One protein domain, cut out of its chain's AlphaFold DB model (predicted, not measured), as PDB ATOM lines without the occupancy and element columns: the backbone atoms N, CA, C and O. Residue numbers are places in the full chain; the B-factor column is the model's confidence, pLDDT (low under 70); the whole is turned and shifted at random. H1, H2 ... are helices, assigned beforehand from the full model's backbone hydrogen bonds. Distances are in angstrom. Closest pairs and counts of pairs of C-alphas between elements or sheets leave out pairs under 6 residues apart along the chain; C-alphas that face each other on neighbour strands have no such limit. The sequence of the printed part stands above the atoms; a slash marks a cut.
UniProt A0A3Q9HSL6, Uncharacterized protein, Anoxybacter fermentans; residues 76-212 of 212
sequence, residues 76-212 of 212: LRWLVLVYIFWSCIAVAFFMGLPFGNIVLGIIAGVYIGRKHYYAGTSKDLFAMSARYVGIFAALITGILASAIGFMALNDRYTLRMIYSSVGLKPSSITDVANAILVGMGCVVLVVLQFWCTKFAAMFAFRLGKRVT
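This is residues 76 to 212 of the 212 residues of an uncharacterized protein of Anoxybacter fermentans (UniProt A0A3Q9HSL6). The model is a rod of four helices in an up-and-down bundle: H2, H3 and the long H5 lie lengthwise as a trio, and H1 packs on H2 and H3 with residues 83 to 91, on the side away from H5. The short H4 slants across near one end of the rod, where H3 ends and H5 begins. The printed part has 137 residues with five named helices, H1 to H5 in chain order, and no named strand; the class is all helix. It is only just loose, close to compact, with a radius of gyration of the C-alphas of 17.5 A, and the spans are 59 by 27 by 21 A.

H1 is residues 76 to 93, 25.5 A long, with C-alpha 76 at (27.292, -7.623, 21.004). H2 is residues 99 to 118, 29.0 A. H3 is residues 123 to 152, 42.1 A, with C-alpha 123 at (17.992, -23.839, 16.518). H4 is residues 156 to 166, 15.5 A. H5, the longest helix, is residues 175 to 208, 50.5 A, and C-alpha 208 is at (24.903, -28.374, 26.728).

In the bundle of H1, H2, H3 and H5, each helix runs against the one before it. H1 and H2 form a helical hairpin and touch at a shallow tilt of 22 degrees; their closest C-alphas, of Ala 90 and Gly 100, are 4.7 A apart. H1 touches H3 with residues 84 to 91 alone, the closest C-alphas being those of Ile 84 and Ile 140, 7.5 A apart. H2 and H3, the hub helices, form a second helical hairpin at a shallow tilt of 13 degrees; the C-alphas of Gly 105 and Ala 137 come closest, at 5.5 A. H5 touches H2 with residues 193 to 208 alone, running the same way at 27 degrees, a shallow tilt, with the C-alphas of Gly 109 and Ala 201 closest at 4.1 A. H5 touches H3 at a shallow tilt of 28 degrees, opposite ways, with the C-alphas of Gly 134 and Phe 194 closest at 4.4 A. H4 is close to H3 but not clearly touching it, the C-alphas of Ala 152 and Thr 158 being closest at 6.0 A. H4 is likewise close to H5 but not clearly touching it, at a steep tilt of 56 degrees. H1 and H5 are apart. Every O i to N i+4 pair is within hydrogen-bond range in H1, H2, H3 and H4, and 29 of 30 are in H5.

The two C-alphas farthest apart, those of Ser 172 and Thr 212, are 60.3 A from each other. The printed part has no cut, and Thr 212 is the chain's last residue. The links H1 to H2, H2 to H3 and H3 to H4 are tight; H4 to H5 is short. Mean pLDDT of the printed part is 89.2, with residues 170 to 173 and 208 to 212 under 70.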
ATOM      1  N   LEU A  76      26.500  -7.227  22.165       89.38
ATOM      2  CA  LEU A  76      27.292  -7.623  21.004       89.38
ATOM      3  C   LEU A  76      28.367  -6.588  20.640       89.38
ATOM      4  O   LEU A  76      29.449  -6.967  20.204       89.38
ATOM      5  N   ARG A  77      28.092  -5.295  20.857       92.12
ATOM      6  CA  ARG A  77      29.021  -4.197  20.546       92.12
ATOM      7  C   ARG A  77      30.354  -4.353  21.279       92.12
ATOM      8  O   ARG A  77      31.404  -4.267  20.653       92.12
ATOM      9  N   TRP A  78      30.312  -4.662  22.575       90.69
ATOM     10  CA  TRP A  78      31.520  -4.878  23.376       90.69
ATOM     11  C   TRP A  78      32.305  -6.102  22.914       90.69
ATOM     12  O   TRP A  78      33.524  -6.042  22.806       90.69
ATOM     13  N   LEU A  79      31.615  -7.190  22.565       93.00
ATOM     14  CA  LEU A  79      32.262  -8.400  22.054       93.00
ATOM     15  C   LEU A  79      32.977  -8.152  20.722       93.00
ATOM     16  O   LEU A  79      34.076  -8.660  20.520       93.00
ATOM     17  N   VAL A  80      32.378  -7.354  19.834       94.69
ATOM     18  CA  VAL A  80      32.994  -6.960  18.558       94.69
ATOM     19  C   VAL A  80      34.258  -6.135  18.798       94.69
ATOM     20  O   VAL A  80      35.289  -6.434  18.199       94.69
ATOM     21  N   LEU A  81      34.210  -5.149  19.700       93.75
ATOM     22  CA  LEU A  81      35.381  -4.332  20.042       93.75
ATOM     23  C   LEU A  81      36.514  -5.179  20.628       93.75
ATOM     24  O   LEU A  81      37.653  -5.070  20.177       93.75
ATOM     25  N   VAL A  82      36.196  -6.065  21.575       92.81
ATOM     26  CA  VAL A  82      37.167  -6.998  22.164       92.81
ATOM     27  C   VAL A  82      37.754  -7.906  21.086       92.81
ATOM     28  O   VAL A  82      38.969  -8.065  21.023       92.81
ATOM     29  N   TYR A  83      36.929  -8.460  20.195       95.75
ATOM     30  CA  TYR A  83      37.411  -9.323  19.118       95.75
ATOM     31  C   TYR A  83      38.383  -8.591  18.186       95.75
ATOM     32  O   TYR A  83      39.449  -9.119  17.881       95.75
ATOM     33  N   ILE A  84      38.043  -7.379  17.738       95.62
ATOM     34  CA  ILE A  84      38.907  -6.595  16.841       95.62
ATOM     35  C   ILE A  84      40.222  -6.252  17.542       95.62
ATOM     36  O   ILE A  84      41.290  -6.472  16.975       95.62
ATOM     37  N   PHE A  85      40.151  -5.789  18.791       94.00
ATOM     38  CA  PHE A  85      41.329  -5.474  19.593       94.00
ATOM     39  C   PHE A  85      42.272  -6.679  19.719       94.00
ATOM     40  O   PHE A  85      43.451  -6.589  19.372       94.00
ATOM     41  N   TRP A  86      41.743  -7.839  20.117       94.44
ATOM     42  CA  TRP A  86      42.533  -9.065  20.234       94.44
ATOM     43  C   TRP A  86      43.002  -9.615  18.887       94.44
ATOM     44  O   TRP A  86      44.050 -10.252  18.838       94.44
ATOM     45  N   SER A  87      42.292  -9.330  17.791       95.19
ATOM     46  CA  SER A  87      42.741  -9.698  16.444       95.19
ATOM     47  C   SER A  87      43.981  -8.904  16.023       95.19
ATOM     48  O   SER A  87      44.927  -9.468  15.473       95.19
ATOM     49  N   CYS A  88      44.018  -7.601  16.320       91.75
ATOM     50  CA  CYS A  88      45.195  -6.763  16.075       91.75
ATOM     51  C   CYS A  88      46.395  -7.220  16.917       91.75
ATOM     52  O   CYS A  88      47.511  -7.321  16.410       91.75
ATOM     53  N   ILE A  89      46.155  -7.560  18.188       90.75
ATOM     54  CA  ILE A  89      47.183  -8.125  19.073       90.75
ATOM     55  C   ILE A  89      47.699  -9.453  18.520       90.75
ATOM     56  O   ILE A  89      48.907  -9.645  18.430       90.75
ATOM     57  N   ALA A  90      46.807 -10.358  18.118       92.31
ATOM     58  CA  ALA A  90      47.186 -11.639  17.534       92.31
ATOM     59  C   ALA A  90      48.103 -11.453  16.318       92.31
ATOM     60  O   ALA A  90      49.128 -12.120  16.216       92.31
ATOM     61  N   VAL A  91      47.787 -10.504  15.435       90.31
ATOM     62  CA  VAL A  91      48.662 -10.157  14.310       90.31
ATOM     63  C   VAL A  91      50.046  -9.721  14.791       90.31
ATOM     64  O   VAL A  91      51.040 -10.241  14.295       90.31
ATOM     65  N   ALA A  92      50.135  -8.828  15.775       86.00
ATOM     66  CA  ALA A  92      51.423  -8.355  16.276       86.00
ATOM     67  C   ALA A  92      52.262  -9.478  16.921       86.00
ATOM     68  O   ALA A  92      53.443  -9.623  16.616       86.00
ATOM     69  N   PHE A  93      51.651 -10.309  17.774       86.19
ATOM     70  CA  PHE A  93      52.351 -11.371  18.510       86.19
ATOM     71  C   PHE A  93      52.775 -12.551  17.632       86.19
ATOM     72  O   PHE A  93      53.813 -13.158  17.882       86.19
ATOM     73  N   PHE A  94      51.992 -12.880  16.603       87.88
ATOM     74  CA  PHE A  94      52.296 -13.986  15.694       87.88
ATOM     75  C   PHE A  94      53.024 -13.525  14.425       87.88
ATOM     76  O   PHE A  94      53.021 -14.246  13.430       87.88
ATOM     77  N   MET A  95      53.640 -12.334  14.439       83.69
ATOM     78  CA  MET A  95      54.369 -11.758  13.296       83.69
ATOM     79  C   MET A  95      53.532 -11.738  12.006       83.69
ATOM     80  O   MET A  95      54.021 -11.958  10.902       83.69
ATOM     81  N   GLY A  96      52.231 -11.527  12.164       82.44
ATOM     82  CA  GLY A  96      51.251 -11.499  11.096       82.44
ATOM     83  C   GLY A  96      50.762 -12.853  10.588       82.44
ATOM     84  O   GLY A  96      49.915 -12.900   9.695       82.44
ATOM     85  N   LEU A  97      51.216 -13.956  11.184       85.38
ATOM     86  CA  LEU A  97      50.657 -15.274  10.918       85.38
ATOM     87  C   LEU A  97      49.224 -15.375  11.479       85.38
ATOM     88  O   LEU A  97      48.913 -14.840  12.546       85.38
ATOM     89  N   PRO A  98      48.326 -16.111  10.805       86.00
ATOM     90  CA  PRO A  98      46.893 -16.108  11.105       86.00
ATOM     91  C   PRO A  98      46.505 -16.945  12.334       86.00
ATOM     92  O   PRO A  98      45.329 -16.989  12.691       86.00
ATOM     93  N   PHE A  99      47.457 -17.618  12.991       90.50
ATOM     94  CA  PHE A  99      47.186 -18.583  14.062       90.50
ATOM     95  C   PHE A  99      46.394 -17.984  15.224       90.50
ATOM     96  O   PHE A  99      45.391 -18.561  15.645       90.50
ATOM     97  N   GLY A 100      46.796 -16.806  15.709       92.38
ATOM     98  CA  GLY A 100      46.095 -16.151  16.811       92.38
ATOM     99  C   GLY A 100      44.653 -15.775  16.449       92.38
ATOM    100  O   GLY A 100      43.750 -15.975  17.258       92.38
ATOM    101  N   ASN A 101      44.407 -15.341  15.208       95.12
ATOM    102  CA  ASN A 101      43.056 -15.042  14.725       95.12
ATOM    103  C   ASN A 101      42.194 -16.302  14.587       95.12
ATOM    104  O   ASN A 101      41.011 -16.265  14.928       95.12
ATOM    105  N   ILE A 102      42.774 -17.433  14.175       96.12
ATOM    106  CA  ILE A 102      42.078 -18.731  14.152       96.12
ATOM    107  C   ILE A 102      41.641 -19.148  15.549       96.12
ATOM    108  O   ILE A 102      40.468 -19.473  15.756       96.12
ATOM    109  N   VAL A 103      42.543 -19.067  16.527       96.12
ATOM    110  CA  VAL A 103      42.211 -19.354  17.928       96.12
ATOM    111  C   VAL A 103      41.119 -18.408  18.434       96.12
ATOM    112  O   VAL A 103      40.151 -18.860  19.046       96.12
ATOM    113  N   LEU A 104      41.213 -17.114  18.126       96.12
ATOM    114  CA  LEU A 104      40.222 -16.127  18.551       96.12
ATOM    115  C   LEU A 104      38.836 -16.378  17.932       96.12
ATOM    116  O   LEU A 104      37.824 -16.272  18.626       96.12
ATOM    117  N   GLY A 105      38.778 -16.779  16.660       97.50
ATOM    118  CA  GLY A 105      37.541 -17.204  15.998       97.50
ATOM    119  C   GLY A 105      36.916 -18.429  16.655       97.50
ATOM    120  O   GLY A 105      35.714 -18.449  16.918       97.50
ATOM    121  N   ILE A 106      37.730 -19.427  17.009       97.75
ATOM    122  CA  ILE A 106      37.269 -20.603  17.760       97.75
ATOM    123  C   ILE A 106      36.674 -20.178  19.108       97.75
ATOM    124  O   ILE A 106      35.563 -20.597  19.431       97.75
ATOM    125  N   ILE A 107      37.355 -19.309  19.864       96.19
ATOM    126  CA  ILE A 107      36.862 -18.788  21.151       96.19
ATOM    127  C   ILE A 107      35.534 -18.037  20.967       96.19
ATOM    128  O   ILE A 107      34.582 -18.289  21.709       96.19
ATOM    129  N   ALA A 108      35.427 -17.173  19.952       96.94
ATOM    130  CA  ALA A 108      34.189 -16.459  19.629       96.94
ATOM    131  C   ALA A 108      33.043 -17.421  19.262       96.94
ATOM    132  O   ALA A 108      31.900 -17.231  19.691       96.94
ATOM    133  N   GLY A 109      33.358 -18.489  18.525       97.12
ATOM    134  CA  GLY A 109      32.444 -19.585  18.224       97.12
ATOM    135  C   GLY A 109      31.949 -20.282  19.493       97.12
ATOM    136  O   GLY A 109      30.742 -20.377  19.722       97.12
ATOM    137  N   VAL A 110      32.864 -20.716  20.366       96.31
ATOM    138  CA  VAL A 110      32.509 -21.329  21.657       96.31
ATOM    139  C   VAL A 110      31.609 -20.398  22.466       96.31
ATOM    140  O   VAL A 110      30.555 -20.826  22.942       96.31
ATOM    141  N   TYR A 111      31.973 -19.117  22.564       95.69
ATOM    142  CA  TYR A 111      31.194 -18.111  23.276       95.69
ATOM    143  C   TYR A 111      29.755 -18.017  22.751       95.69
ATOM    144  O   TYR A 111      28.814 -18.143  23.538       95.69
ATOM    145  N   ILE A 112      29.557 -17.844  21.435       95.94
ATOM    146  CA  ILE A 112      28.210 -17.666  20.871       95.94
ATOM    147  C   ILE A 112      27.363 -18.939  21.015       95.94
ATOM    148  O   ILE A 112      26.164 -18.857  21.296       95.94
ATOM    149  N   GLY A 113      27.989 -20.117  20.916       94.88
ATOM    150  CA  GLY A 113      27.330 -21.399  21.159       94.88
ATOM    151  C   GLY A 113      26.830 -21.542  22.597       94.88
ATOM    152  O   GLY A 113      25.671 -21.902  22.814       94.88
ATOM    153  N   ARG A 114      27.663 -21.205  23.591       93.81
ATOM    154  CA  ARG A 114      27.262 -21.238  25.008       93.81
ATOM    155  C   ARG A 114      26.235 -20.163  25.350       93.81
ATOM    156  O   ARG A 114      25.269 -20.463  26.050       93.81
ATOM    157  N   LYS A 115      26.381 -18.953  24.800       94.06
ATOM    158  CA  LYS A 115      25.420 -17.854  24.969       94.06
ATOM    159  C   LYS A 115      24.011 -18.260  24.536       94.06
ATOM    160  O   LYS A 115      23.074 -18.110  25.314       94.06
ATOM    161  N   HIS A 116      23.859 -18.832  23.340       94.12
ATOM    162  CA  HIS A 116      22.548 -19.282  22.857       94.12
ATOM    163  C   HIS A 116      22.006 -20.507  23.596       94.12
ATOM    164  O   HIS A 116      20.792 -20.627  23.747       94.12
ATOM    165  N   TYR A 117      22.880 -21.396  24.078       92.44
ATOM    166  CA  TYR A 117      22.464 -22.513  24.925       92.44
ATOM    167  C   TYR A 117      21.815 -22.012  26.223       92.44
ATOM    168  O   TYR A 117      20.690 -22.395  26.532       92.44
ATOM    169  N   TYR A 118      22.478 -21.104  26.947       91.12
ATOM    170  CA  TYR A 118      21.940 -20.549  28.194       91.12
ATOM    171  C   TYR A 118      20.741 -19.621  27.991       91.12
ATOM    172  O   TYR A 118      19.902 -19.519  28.879       91.12
ATOM    173  N   ALA A 119      20.634 -18.980  26.827       90.56
ATOM    174  CA  ALA A 119      19.470 -18.178  26.464       90.56
ATOM    175  C   ALA A 119      18.262 -19.017  25.997       90.56
ATOM    176  O   ALA A 119      17.225 -18.440  25.682       90.56
ATOM    177  N   GLY A 120      18.383 -20.349  25.888       88.69
ATOM    178  CA  GLY A 120      17.287 -21.224  25.450       88.69
ATOM    179  C   GLY A 120      16.795 -20.940  24.025       88.69
ATOM    180  O   GLY A 120      15.623 -21.141  23.719       88.69
ATOM    181  N   THR A 121      17.663 -20.421  23.151       89.44
ATOM    182  CA  THR A 121      17.255 -19.941  21.823       89.44
ATOM    183  C   THR A 121      16.912 -21.094  20.867       89.44
ATOM    184  O   THR A 121      17.482 -22.186  20.953       89.44
ATOM    185  N   SER A 122      16.011 -20.848  19.907       91.44
ATOM    186  CA  SER A 122      15.697 -21.799  18.833       91.44
ATOM    187  C   SER A 122      16.932 -22.160  17.993       91.44
ATOM    188  O   SER A 122      17.897 -21.395  17.881       91.44
ATOM    189  N   LYS A 123      16.897 -23.347  17.372       90.50
ATOM    190  CA  LYS A 123      17.992 -23.839  16.518       90.50
ATOM    191  C   LYS A 123      18.257 -22.916  15.326       90.50
ATOM    192  O   LYS A 123      19.414 -22.768  14.945       90.50
ATOM    193  N   ASP A 124      17.215 -22.297  14.778       92.62
ATOM    194  CA  ASP A 124      17.320 -21.445  13.590       92.62
ATOM    195  C   ASP A 124      18.044 -20.137  13.909       92.62
ATOM    196  O   ASP A 124      19.007 -19.774  13.232       92.62
ATOM    197  N   LEU A 125      17.667 -19.490  15.016       92.62
ATOM    198  CA  LEU A 125      18.347 -18.292  15.512       92.62
ATOM    199  C   LEU A 125      19.809 -18.586  15.870       92.62
ATOM    200  O   LEU A 125      20.699 -17.813  15.518       92.62
ATOM    201  N   PHE A 126      20.081 -19.732  16.505       94.81
ATOM    202  CA  PHE A 126      21.453 -20.173  16.758       94.81
ATOM    203  C   PHE A 126      22.249 -20.364  15.454       94.81
ATOM    204  O   PHE A 126      23.377 -19.881  15.348       94.81
ATOM    205  N   ALA A 127      21.680 -21.048  14.455       94.31
ATOM    206  CA  ALA A 127      22.353 -21.308  13.185       94.31
ATOM    207  C   ALA A 127      22.681 -20.009  12.432       94.31
ATOM    208  O   ALA A 127      23.775 -19.886  11.872       94.31
ATOM    209  N   MET A 128      21.772 -19.028  12.471       95.56
ATOM    210  CA  MET A 128      22.011 -17.687  11.937       95.56
ATOM    211  C   MET A 128      23.161 -16.991  12.669       95.56
ATOM    212  O   MET A 128      24.127 -16.583  12.023       95.56
ATOM    213  N   SER A 129      23.122 -16.916  14.003       94.81
ATOM    214  CA  SER A 129      24.194 -16.296  14.796       94.81
ATOM    215  C   SER A 129      25.553 -16.956  14.568       94.81
ATOM    216  O   SER A 129      26.547 -16.263  14.361       94.81
ATOM    217  N   ALA A 130      25.612 -18.291  14.541       96.31
ATOM    218  CA  ALA A 130      26.847 -19.028  14.283       96.31
ATOM    219  C   ALA A 130      27.421 -18.719  12.890       96.31
ATOM    220  O   ALA A 130      28.634 -18.576  12.737       96.31
ATOM    221  N   ARG A 131      26.556 -18.575  11.876       97.19
ATOM    222  CA  ARG A 131      26.967 -18.152  10.531       97.19
ATOM    223  C   ARG A 131      27.503 -16.721  10.538       97.19
ATOM    224  O   ARG A 131      28.569 -16.502   9.973       97.19
ATOM    225  N   TYR A 132      26.804 -15.773  11.160       96.69
ATOM    226  CA  TYR A 132      27.238 -14.371  11.191       96.69
ATOM    227  C   TYR A 132      28.561 -14.184  11.930       96.69
ATOM    228  O   TYR A 132      29.440 -13.502  11.413       96.69
ATOM    229  N   VAL A 133      28.742 -14.834  13.083       97.00
ATOM    230  CA  VAL A 133      30.015 -14.794  13.820       97.00
ATOM    231  C   VAL A 133      31.138 -15.430  12.999       97.00
ATOM    232  O   VAL A 133      32.228 -14.870  12.936       97.00
ATOM    233  N   GLY A 134      30.867 -16.540  12.305       97.38
ATOM    234  CA  GLY A 134      31.827 -17.147  11.383       97.38
ATOM    235  C   GLY A 134      32.228 -16.215  10.238       97.38
ATOM    236  O   GLY A 134      33.416 -16.082   9.959       97.38
ATOM    237  N   ILE A 135      31.261 -15.553   9.590       98.19
ATOM    238  CA  ILE A 135      31.529 -14.585   8.511       98.19
ATOM    239  C   ILE A 135      32.341 -13.412   9.055       98.19
ATOM    240  O   ILE A 135      33.344 -13.043   8.459       98.19
ATOM    241  N   PHE A 136      31.942 -12.852  10.195       98.12
ATOM    242  CA  PHE A 136      32.644 -11.744  10.831       98.12
ATOM    243  C   PHE A 136      34.107 -12.098  11.132       98.12
ATOM    244  O   PHE A 136      35.014 -11.396  10.689       98.12
ATOM    245  N   ALA A 137      34.345 -13.224  11.808       97.75
ATOM    246  CA  ALA A 137      35.688 -13.697  12.128       97.75
ATOM    247  C   ALA A 137      36.539 -13.914  10.863       97.75
ATOM    248  O   ALA A 137      37.712 -13.529  10.825       97.75
ATOM    249  N   ALA A 138      35.937 -14.498   9.821       97.50
ATOM    250  CA  ALA A 138      36.569 -14.738   8.529       97.50
ATOM    251  C   ALA A 138      36.923 -13.442   7.793       97.50
ATOM    252  O   ALA A 138      38.028 -13.335   7.272       97.50
ATOM    253  N   LEU A 139      36.037 -12.442   7.801       97.50
ATOM    254  CA  LEU A 139      36.294 -11.136   7.193       97.50
ATOM    255  C   LEU A 139      37.444 -10.409   7.887       97.50
ATOM    256  O   LEU A 139      38.358  -9.955   7.208       97.50
ATOM    257  N   ILE A 140      37.443 -10.348   9.223       97.25
ATOM    258  CA  ILE A 140      38.540  -9.720   9.978       97.25
ATOM    259  C   ILE A 140      39.869 -10.421   9.676       97.25
ATOM    260  O   ILE A 140      40.859  -9.764   9.360       97.25
ATOM    261  N   THR A 141      39.880 -11.756   9.692       96.00
ATOM    262  CA  THR A 141      41.081 -12.541   9.369       96.00
ATOM    263  C   THR A 141      41.536 -12.301   7.933       96.00
ATOM    264  O   THR A 141      42.724 -12.116   7.707       96.00
ATOM    265  N   GLY A 142      40.610 -12.252   6.974       95.31
ATOM    266  CA  GLY A 142      40.904 -11.991   5.567       95.31
ATOM    267  C   GLY A 142      41.479 -10.601   5.324       95.31
ATOM    268  O   GLY A 142      42.468 -10.484   4.608       95.31
ATOM    269  N   ILE A 143      40.913  -9.565   5.949       95.69
ATOM    270  CA  ILE A 143      41.417  -8.186   5.856       95.69
ATOM    271  C   ILE A 143      42.851  -8.116   6.389       95.69
ATOM    272  O   ILE A 143      43.742  -7.627   5.697       95.69
ATOM    273  N   LEU A 144      43.084  -8.651   7.591       94.62
ATOM    274  CA  LEU A 144      44.401  -8.635   8.225       94.62
ATOM    275  C   LEU A 144      45.420  -9.468   7.434       94.62
ATOM    276  O   LEU A 144      46.504  -8.979   7.130       94.62
ATOM    277  N   ALA A 145      45.059 -10.691   7.038       93.00
ATOM    278  CA  ALA A 145      45.926 -11.566   6.252       93.00
ATOM    279  C   ALA A 145      46.252 -10.970   4.878       93.00
ATOM    280  O   ALA A 145      47.388 -11.087   4.433       93.00
ATOM    281  N   SER A 146      45.300 -10.290   4.234       92.56
ATOM    282  CA  SER A 146      45.539  -9.634   2.943       92.56
ATOM    283  C   SER A 146      46.494  -8.454   3.082       92.56
ATOM    284  O   SER A 146      47.412  -8.329   2.277       92.56
ATOM    285  N   ALA A 147      46.329  -7.618   4.114       92.50
ATOM    286  CA  ALA A 147      47.238  -6.501   4.370       92.50
ATOM    287  C   ALA A 147      48.678  -6.994   4.588       92.50
ATOM    288  O   ALA A 147      49.611  -6.519   3.945       92.50
ATOM    289  N   ILE A 148      48.846  -8.007   5.439       90.31
ATOM    290  CA  ILE A 148      50.153  -8.581   5.778       90.31
ATOM    291  C   ILE A 148      50.745  -9.333   4.584       90.31
ATOM    292  O   ILE A 148      51.919  -9.172   4.266       90.31
ATOM    293  N   GLY A 149      49.926 -10.122   3.891       89.50
ATOM    294  CA  GLY A 149      50.324 -10.861   2.701       89.50
ATOM    295  C   GLY A 149      50.793  -9.935   1.582       89.50
ATOM    296  O   GLY A 149      51.797 -10.220   0.935       89.50
ATOM    297  N   PHE A 150      50.123  -8.798   1.388       89.31
ATOM    298  CA  PHE A 150      50.549  -7.800   0.411       89.31
ATOM    299  C   PHE A 150      51.891  -7.164   0.794       89.31
ATOM    300  O   PHE A 150      52.756  -7.002  -0.062       89.31
ATOM    301  N   MET A 151      52.111  -6.872   2.081       88.06
ATOM    302  CA  MET A 151      53.418  -6.404   2.563       88.06
ATOM    303  C   MET A 151      54.514  -7.462   2.358       88.06
ATOM    304  O   MET A 151      55.633  -7.117   1.978       88.06
ATOM    305  N   ALA A 152      54.186  -8.745   2.536       86.75
ATOM    306  CA  ALA A 152      55.112  -9.861   2.361       86.75
ATOM    307  C   ALA A 152      55.596 -10.052   0.915       86.75
ATOM    308  O   ALA A 152      56.674 -10.607   0.719       86.75
ATOM    309  N   LEU A 153      54.863  -9.566  -0.098       86.75
ATOM    310  CA  LEU A 153      55.311  -9.616  -1.499       86.75
ATOM    311  C   LEU A 153      56.632  -8.866  -1.722       86.75
ATOM    312  O   LEU A 153      57.390  -9.214  -2.624       86.75
ATOM    313  N   ASN A 154      56.930  -7.877  -0.877       85.19
ATOM    314  CA  ASN A 154      58.167  -7.102  -0.944       85.19
ATOM    315  C   ASN A 154      59.327  -7.746  -0.163       85.19
ATOM    316  O   ASN A 154      60.461  -7.278  -0.271       85.19
ATOM    317  N   ASP A 155      59.075  -8.814   0.601       83.94
ATOM    318  CA  ASP A 155      60.090  -9.497   1.403       83.94
ATOM    319  C   ASP A 155      60.409 -10.903   0.865       83.94
ATOM    320  O   ASP A 155      59.645 -11.866   0.994       83.94
ATOM    321  N   ARG A 156      61.621 -11.046   0.314       80.88
ATOM    322  CA  ARG A 156      62.122 -12.315  -0.236       80.88
ATOM    323  C   ARG A 156      62.244 -13.415   0.820       80.88
ATOM    324  O   ARG A 156      62.148 -14.592   0.462       80.88
ATOM    325  N   TYR A 157      62.492 -13.065   2.083       82.19
ATOM    326  CA  TYR A 157      62.596 -14.054   3.155       82.19
ATOM    327  C   TYR A 157      61.224 -14.659   3.464       82.19
ATOM    328  O   TYR A 157      61.068 -15.883   3.428       82.19
ATOM    329  N   THR A 158      60.212 -13.810   3.662       82.00
ATOM    330  CA  THR A 158      58.835 -14.256   3.904       82.00
ATOM    331  C   THR A 158      58.284 -15.067   2.734       82.00
ATOM    332  O   THR A 158      57.734 -16.148   2.952       82.00
ATOM    333  N   LEU A 159      58.511 -14.640   1.485       82.44
ATOM    334  CA  LEU A 159      58.113 -15.429   0.314       82.44
ATOM    335  C   LEU A 159      58.745 -16.823   0.317       82.44
ATOM    336  O   LEU A 159      58.052 -17.808   0.075       82.44
ATOM    337  N   ARG A 160      60.036 -16.941   0.649       82.12
ATOM    338  CA  ARG A 160      60.708 -18.247   0.727       82.12
ATOM    339  C   ARG A 160      60.066 -19.162   1.773       82.12
ATOM    340  O   ARG A 160      59.946 -20.356   1.504       82.12
ATOM    341  N   MET A 161      59.637 -18.623   2.918       82.25
ATOM    342  CA  MET A 161      58.897 -19.394   3.927       82.25
ATOM    343  C   MET A 161      57.522 -19.853   3.418       82.25
ATOM    344  O   MET A 161      57.117 -20.987   3.667       82.25
ATOM    345  N   ILE A 162      56.814 -19.008   2.666       81.69
ATOM    346  CA  ILE A 162      55.533 -19.389   2.053       81.69
ATOM    347  C   ILE A 162      55.765 -20.511   1.029       81.69
ATOM    348  O   ILE A 162      55.101 -21.544   1.089       81.69
ATOM    349  N   TYR A 163      56.760 -20.376   0.149       83.06
ATOM    350  CA  TYR A 163      57.100 -21.407  -0.838       83.06
ATOM    351  C   TYR A 163      57.489 -22.742  -0.203       83.06
ATOM    352  O   TYR A 163      57.000 -23.787  -0.641       83.06
ATOM    353  N   SER A 164      58.315 -22.723   0.848       82.25
ATOM    354  CA  SER A 164      58.710 -23.949   1.546       82.25
ATOM    355  C   SER A 164      57.522 -24.637   2.219       82.25
ATOM    356  O   SER A 164      57.434 -25.862   2.161       82.25
ATOM    357  N   SER A 165      56.571 -23.878   2.775       80.62
ATOM    358  CA  SER A 165      55.363 -24.445   3.394       80.62
ATOM    359  C   SER A 165      54.409 -25.121   2.399       80.62
ATOM    360  O   SER A 165      53.687 -26.039   2.780       80.62
ATOM    361  N   VAL A 166      54.442 -24.720   1.123       80.50
ATOM    362  CA  VAL A 166      53.651 -25.331   0.034       80.50
ATOM    363  C   VAL A 166      54.467 -26.381  -0.748       80.50
ATOM    364  O   VAL A 166      53.943 -27.053  -1.631       80.50
ATOM    365  N   GLY A 167      55.751 -26.571  -0.420       80.69
ATOM    366  CA  GLY A 167      56.628 -27.542  -1.088       80.69
ATOM    367  C   GLY A 167      57.085 -27.122  -2.493       80.69
ATOM    368  O   GLY A 167      57.483 -27.965  -3.297       80.69
ATOM    369  N   LEU A 168      57.031 -25.828  -2.805       79.94
ATOM    370  CA  LEU A 168      57.371 -25.269  -4.114       79.94
ATOM    371  C   LEU A 168      58.793 -24.681  -4.117       79.94
ATOM    372  O   LEU A 168      59.268 -24.143  -3.116       79.94
ATOM    373  N   LYS A 169      59.493 -24.761  -5.259       75.75
ATOM    374  CA  LYS A 169      60.841 -24.185  -5.416       75.75
ATOM    375  C   LYS A 169      60.760 -22.716  -5.868       75.75
ATOM    376  O   LYS A 169      60.067 -22.445  -6.844       75.75
ATOM    377  N   PRO A 170      61.517 -21.780  -5.258       64.62
ATOM    378  CA  PRO A 170      61.447 -20.349  -5.595       64.62
ATOM    379  C   PRO A 170      62.018 -19.946  -6.969       64.62
ATOM    380  O   PRO A 170      62.045 -18.764  -7.294       64.62
ATOM    381  N   SER A 171      62.573 -20.878  -7.751       56.97
ATOM    382  CA  SER A 171      63.617 -20.586  -8.749       56.97
ATOM    383  C   SER A 171      63.155 -20.006 -10.094       56.97
ATOM    384  O   SER A 171      63.999 -19.813 -10.964       56.97
ATOM    385  N   SER A 172      61.870 -19.713 -10.302       55.72
ATOM    386  CA  SER A 172      61.381 -19.195 -11.597       55.72
ATOM    387  C   SER A 172      59.961 -18.632 -11.505       55.72
ATOM    388  O   SER A 172      59.050 -19.115 -12.177       55.72
ATOM    389  N   ILE A 173      59.741 -17.658 -10.619       61.94
ATOM    390  CA  ILE A 173      58.394 -17.170 -10.307       61.94
ATOM    391  C   ILE A 173      58.309 -15.659 -10.533       61.94
ATOM    392  O   ILE A 173      59.117 -14.896 -10.013       61.94
ATOM    393  N   THR A 174      57.337 -15.251 -11.349       79.25
ATOM    394  CA  THR A 174      57.011 -13.856 -11.667       79.25
ATOM    395  C   THR A 174      56.241 -13.187 -10.527       79.25
ATOM    396  O   THR A 174      55.560 -13.859  -9.751       79.25
ATOM    397  N   ASP A 175      56.267 -11.854 -10.458       82.12
ATOM    398  CA  ASP A 175      55.539 -11.081  -9.433       82.12
ATOM    399  C   ASP A 175      54.035 -11.405  -9.397       82.12
ATOM    400  O   ASP A 175      53.424 -11.486  -8.331       82.12
ATOM    401  N   VAL A 176      53.453 -11.696 -10.564       84.38
ATOM    402  CA  VAL A 176      52.059 -12.140 -10.705       84.38
ATOM    403  C   VAL A 176      51.812 -13.461  -9.971       84.38
ATOM    404  O   VAL A 176      50.802 -13.613  -9.288       84.38
ATOM    405  N   ALA A 177      52.735 -14.417 -10.067       84.62
ATOM    406  CA  ALA A 177      52.591 -15.710  -9.411       84.62
ATOM    407  C   ALA A 177      52.784 -15.620  -7.882       84.62
ATOM    408  O   ALA A 177      52.088 -16.328  -7.152       84.62
ATOM    409  N   ASN A 178      53.629 -14.703  -7.389       86.12
ATOM    410  CA  ASN A 178      53.712 -14.389  -5.954       86.12
ATOM    411  C   ASN A 178      52.376 -13.821  -5.437       86.12
ATOM    412  O   ASN A 178      51.854 -14.280  -4.419       86.12
ATOM    413  N   ALA A 179      51.788 -12.866  -6.167       87.69
ATOM    414  CA  ALA A 179      50.506 -12.259  -5.809       87.69
ATOM    415  C   ALA A 179      49.354 -13.279  -5.804       87.69
ATOM    416  O   ALA A 179      48.547 -13.291  -4.874       87.69
ATOM    417  N   ILE A 180      49.307 -14.178  -6.798       89.12
ATOM    418  CA  ILE A 180      48.322 -15.270  -6.848       89.12
ATOM    419  C   ILE A 180      48.478 -16.195  -5.640       89.12
ATOM    420  O   ILE A 180      47.480 -16.520  -4.998       89.12
ATOM    421  N   LEU A 181      49.707 -16.595  -5.299       88.25
ATOM    422  CA  LEU A 181      49.959 -17.488  -4.167       88.25
ATOM    423  C   LEU A 181      49.480 -16.880  -2.843       88.25
ATOM    424  O   LEU A 181      48.770 -17.537  -2.080       88.25
ATOM    425  N   VAL A 182      49.824 -15.615  -2.593       89.50
ATOM    426  CA  VAL A 182      49.369 -14.881  -1.404       89.50
ATOM    427  C   VAL A 182      47.845 -14.747  -1.395       89.50
ATOM    428  O   VAL A 182      47.213 -15.017  -0.370       89.50
ATOM    429  N   GLY A 183      47.240 -14.390  -2.531       91.38
ATOM    430  CA  GLY A 183      45.788 -14.275  -2.667       91.38
ATOM    431  C   GLY A 183      45.068 -15.592  -2.368       91.38
ATOM    432  O   GLY A 183      44.122 -15.616  -1.579       91.38
ATOM    433  N   MET A 184      45.557 -16.706  -2.919       91.62
ATOM    434  CA  MET A 184      45.035 -18.044  -2.628       91.62
ATOM    435  C   MET A 184      45.180 -18.399  -1.146       91.62
ATOM    436  O   MET A 184      44.223 -18.885  -0.545       91.62
ATOM    437  N   GLY A 185      46.335 -18.109  -0.538       90.88
ATOM    438  CA  GLY A 185      46.555 -18.299   0.896       90.88
ATOM    439  C   GLY A 185      45.530 -17.539   1.740       90.88
ATOM    440  O   GLY A 185      44.916 -18.117   2.636       90.88
ATOM    441  N   CYS A 186      45.257 -16.276   1.403       92.81
ATOM    442  CA  CYS A 186      44.248 -15.469   2.090       92.81
ATOM    443  C   CYS A 186      42.840 -16.071   1.961       92.81
ATOM    444  O   CYS A 186      42.126 -16.173   2.958       92.81
ATOM    445  N   VAL A 187      42.452 -16.533   0.767       95.00
ATOM    446  CA  VAL A 187      41.153 -17.196   0.550       95.00
ATOM    447  C   VAL A 187      41.035 -18.469   1.391       95.00
ATOM    448  O   VAL A 187      40.017 -18.669   2.058       95.00
ATOM    449  N   VAL A 188      42.079 -19.304   1.416       94.31
ATOM    450  CA  VAL A 188      42.113 -20.519   2.244       94.31
ATOM    451  C   VAL A 188      41.940 -20.170   3.722       94.31
ATOM    452  O   VAL A 188      41.138 -20.806   4.404       94.31
ATOM    453  N   LEU A 189      42.622 -19.131   4.210       94.25
ATOM    454  CA  LEU A 189      42.509 -18.683   5.599       94.25
ATOM    455  C   LEU A 189      41.109 -18.172   5.943       94.25
ATOM    456  O   LEU A 189      40.589 -18.518   6.999       94.25
ATOM    457  N   VAL A 190      40.467 -17.411   5.054       96.81
ATOM    458  CA  VAL A 190      39.079 -16.946   5.233       96.81
ATOM    459  C   VAL A 190      38.120 -18.134   5.350       96.81
ATOM    460  O   VAL A 190      37.293 -18.182   6.264       96.81
ATOM    461  N   VAL A 191      38.246 -19.117   4.455       97.50
ATOM    462  CA  VAL A 191      37.404 -20.323   4.471       97.50
ATOM    463  C   VAL A 191      37.645 -21.133   5.744       97.50
ATOM    464  O   VAL A 191      36.686 -21.515   6.420       97.50
ATOM    465  N   LEU A 192      38.910 -21.357   6.104       97.06
ATOM    466  CA  LEU A 192      39.291 -22.085   7.312       97.06
ATOM    467  C   LEU A 192      38.730 -21.400   8.564       97.06
ATOM    468  O   LEU A 192      38.073 -22.047   9.377       97.06
ATOM    469  N   GLN A 193      38.908 -20.083   8.673       97.94
ATOM    470  CA  GLN A 193      38.418 -19.277   9.786       97.94
ATOM    471  C   GLN A 193      36.907 -19.403   9.970       97.94
ATOM    472  O   GLN A 193      36.423 -19.615  11.091       97.94
ATOM    473  N   PHE A 194      36.158 -19.284   8.869       98.31
ATOM    474  CA  PHE A 194      34.706 -19.416   8.874       98.31
ATOM    475  C   PHE A 194      34.285 -20.775   9.440       98.31
ATOM    476  O   PHE A 194      33.447 -20.846  10.347       98.31
ATOM    477  N   TRP A 195      34.886 -21.855   8.933       98.06
ATOM    478  CA  TRP A 195      34.548 -23.210   9.352       98.06
ATOM    479  C   TRP A 195      34.960 -23.491  10.794       98.06
ATOM    480  O   TRP A 195      34.118 -23.964  11.555       98.06
ATOM    481  N   CYS A 196      36.182 -23.150  11.208       97.94
ATOM    482  CA  CYS A 196      36.648 -23.326  12.587       97.94
ATOM    483  C   CYS A 196      35.717 -22.632  13.592       97.94
ATOM    484  O   CYS A 196      35.256 -23.257  14.549       97.94
ATOM    485  N   THR A 197      35.361 -21.374  13.324       98.12
ATOM    486  CA  THR A 197      34.451 -20.587  14.170       98.12
ATOM    487  C   THR A 197      33.060 -21.221  14.241       98.12
ATOM    488  O   THR A 197      32.495 -21.414  15.322       98.12
ATOM    489  N   LYS A 198      32.502 -21.607  13.087       97.00
ATOM    490  CA  LYS A 198      31.170 -22.217  13.007       97.00
ATOM    491  C   LYS A 198      31.126 -23.590  13.684       97.00
ATOM    492  O   LYS A 198      30.173 -23.878  14.411       97.00
ATOM    493  N   PHE A 199      32.133 -24.438  13.472       97.12
ATOM    494  CA  PHE A 199      32.228 -25.752  14.112       97.12
ATOM    495  C   PHE A 199      32.345 -25.628  15.629       97.12
ATOM    496  O   PHE A 199      31.615 -26.321  16.340       97.12
ATOM    497  N   ALA A 200      33.169 -24.701  16.120       97.38
ATOM    498  CA  ALA A 200      33.294 -24.420  17.545       97.38
ATOM    499  C   ALA A 200      31.951 -24.000  18.170       97.38
ATOM    500  O   ALA A 200      31.561 -24.532  19.212       97.38
ATOM    501  N   ALA A 201      31.188 -23.133  17.493       97.00
ATOM    502  CA  ALA A 201      29.850 -22.739  17.937       97.00
ATOM    503  C   ALA A 201      28.868 -23.913  18.001       97.00
ATOM    504  O   ALA A 201      28.165 -24.088  18.999       97.00
ATOM    505  N   MET A 202      28.832 -24.749  16.958       94.94
ATOM    506  CA  MET A 202      27.973 -25.939  16.917       94.94
ATOM    507  C   MET A 202      28.330 -26.943  18.008       94.94
ATOM    508  O   MET A 202      27.434 -27.500  18.648       94.94
ATOM    509  N   PHE A 203      29.621 -27.165  18.233       94.56
ATOM    510  CA  PHE A 203      30.104 -28.062  19.270       94.56
ATOM    511  C   PHE A 203      29.709 -27.562  20.666       94.56
ATOM    512  O   PHE A 203      29.078 -28.297  21.429       94.56
ATOM    513  N   ALA A 204      29.966 -26.286  20.963       93.81
ATOM    514  CA  ALA A 204      29.657 -25.678  22.254       93.81
ATOM    515  C   ALA A 204      28.150 -25.632  22.568       93.81
ATOM    516  O   ALA A 204      27.749 -25.857  23.714       93.81
ATOM    517  N   PHE A 205      27.305 -25.399  21.555       92.44
ATOM    518  CA  PHE A 205      25.848 -25.449  21.704       92.44
ATOM    519  C   PHE A 205      25.344 -26.876  21.984       92.44
ATOM    520  O   PHE A 205      24.473 -27.081  22.828       92.44
ATOM    521  N   ARG A 206      25.910 -27.888  21.307       88.69
ATOM    522  CA  ARG A 206      25.520 -29.301  21.476       88.69
ATOM    523  C   ARG A 206      25.961 -29.894  22.809       88.69
ATOM    524  O   ARG A 206      25.208 -30.688  23.367       88.69
ATOM    525  N   LEU A 207      27.135 -29.519  23.318       84.44
ATOM    526  CA  LEU A 207      27.646 -30.006  24.605       84.44
ATOM    527  C   LEU A 207      26.669 -29.755  25.757       84.44
ATOM    528  O   LEU A 207      26.555 -30.589  26.645       84.44
ATOM    529  N   GLY A 208      25.917 -28.653  25.716       67.31
ATOM    530  CA  GLY A 208      24.903 -28.374  26.728       67.31
ATOM    531  C   GLY A 208      23.784 -29.421  26.783       67.31
ATOM    532  O   GLY A 208      23.358 -29.786  27.868       67.31
ATOM    533  N   LYS A 209      23.380 -29.993  25.640       61.59
ATOM    534  CA  LYS A 209      22.279 -30.972  25.566       61.59
ATOM    535  C   LYS A 209      22.607 -32.364  26.101       61.59
ATOM    536  O   LYS A 209      21.698 -33.167  26.239       61.59
ATOM    537  N   ARG A 210      23.886 -32.695  26.299       53.41
ATOM    538  CA  ARG A 210      24.301 -34.022  26.794       53.41
ATOM    539  C   ARG A 210      24.457 -34.077  28.315       53.41
ATOM    540  O   ARG A 210      24.670 -35.159  28.842       53.41
ATOM    541  N   VAL A 211      24.426 -32.928  28.989       51.41
ATOM    542  CA  VAL A 211      24.735 -32.796  30.427       51.41
ATOM    543  C   VAL A 211      23.476 -32.458  31.249       51.41
ATOM    544  O   VAL A 211      23.555 -32.292  32.461       51.41
ATOM    545  N   THR A 212      22.318 -32.369  30.594       45.56
ATOM    546  CA  THR A 212      20.980 -32.226  31.191       45.56
ATOM    547  C   THR A 212      20.168 -33.469  30.906       45.56
ATOM    548  O   THR A 212      19.507 -33.956  31.841       45.56
TER     549      THR A 212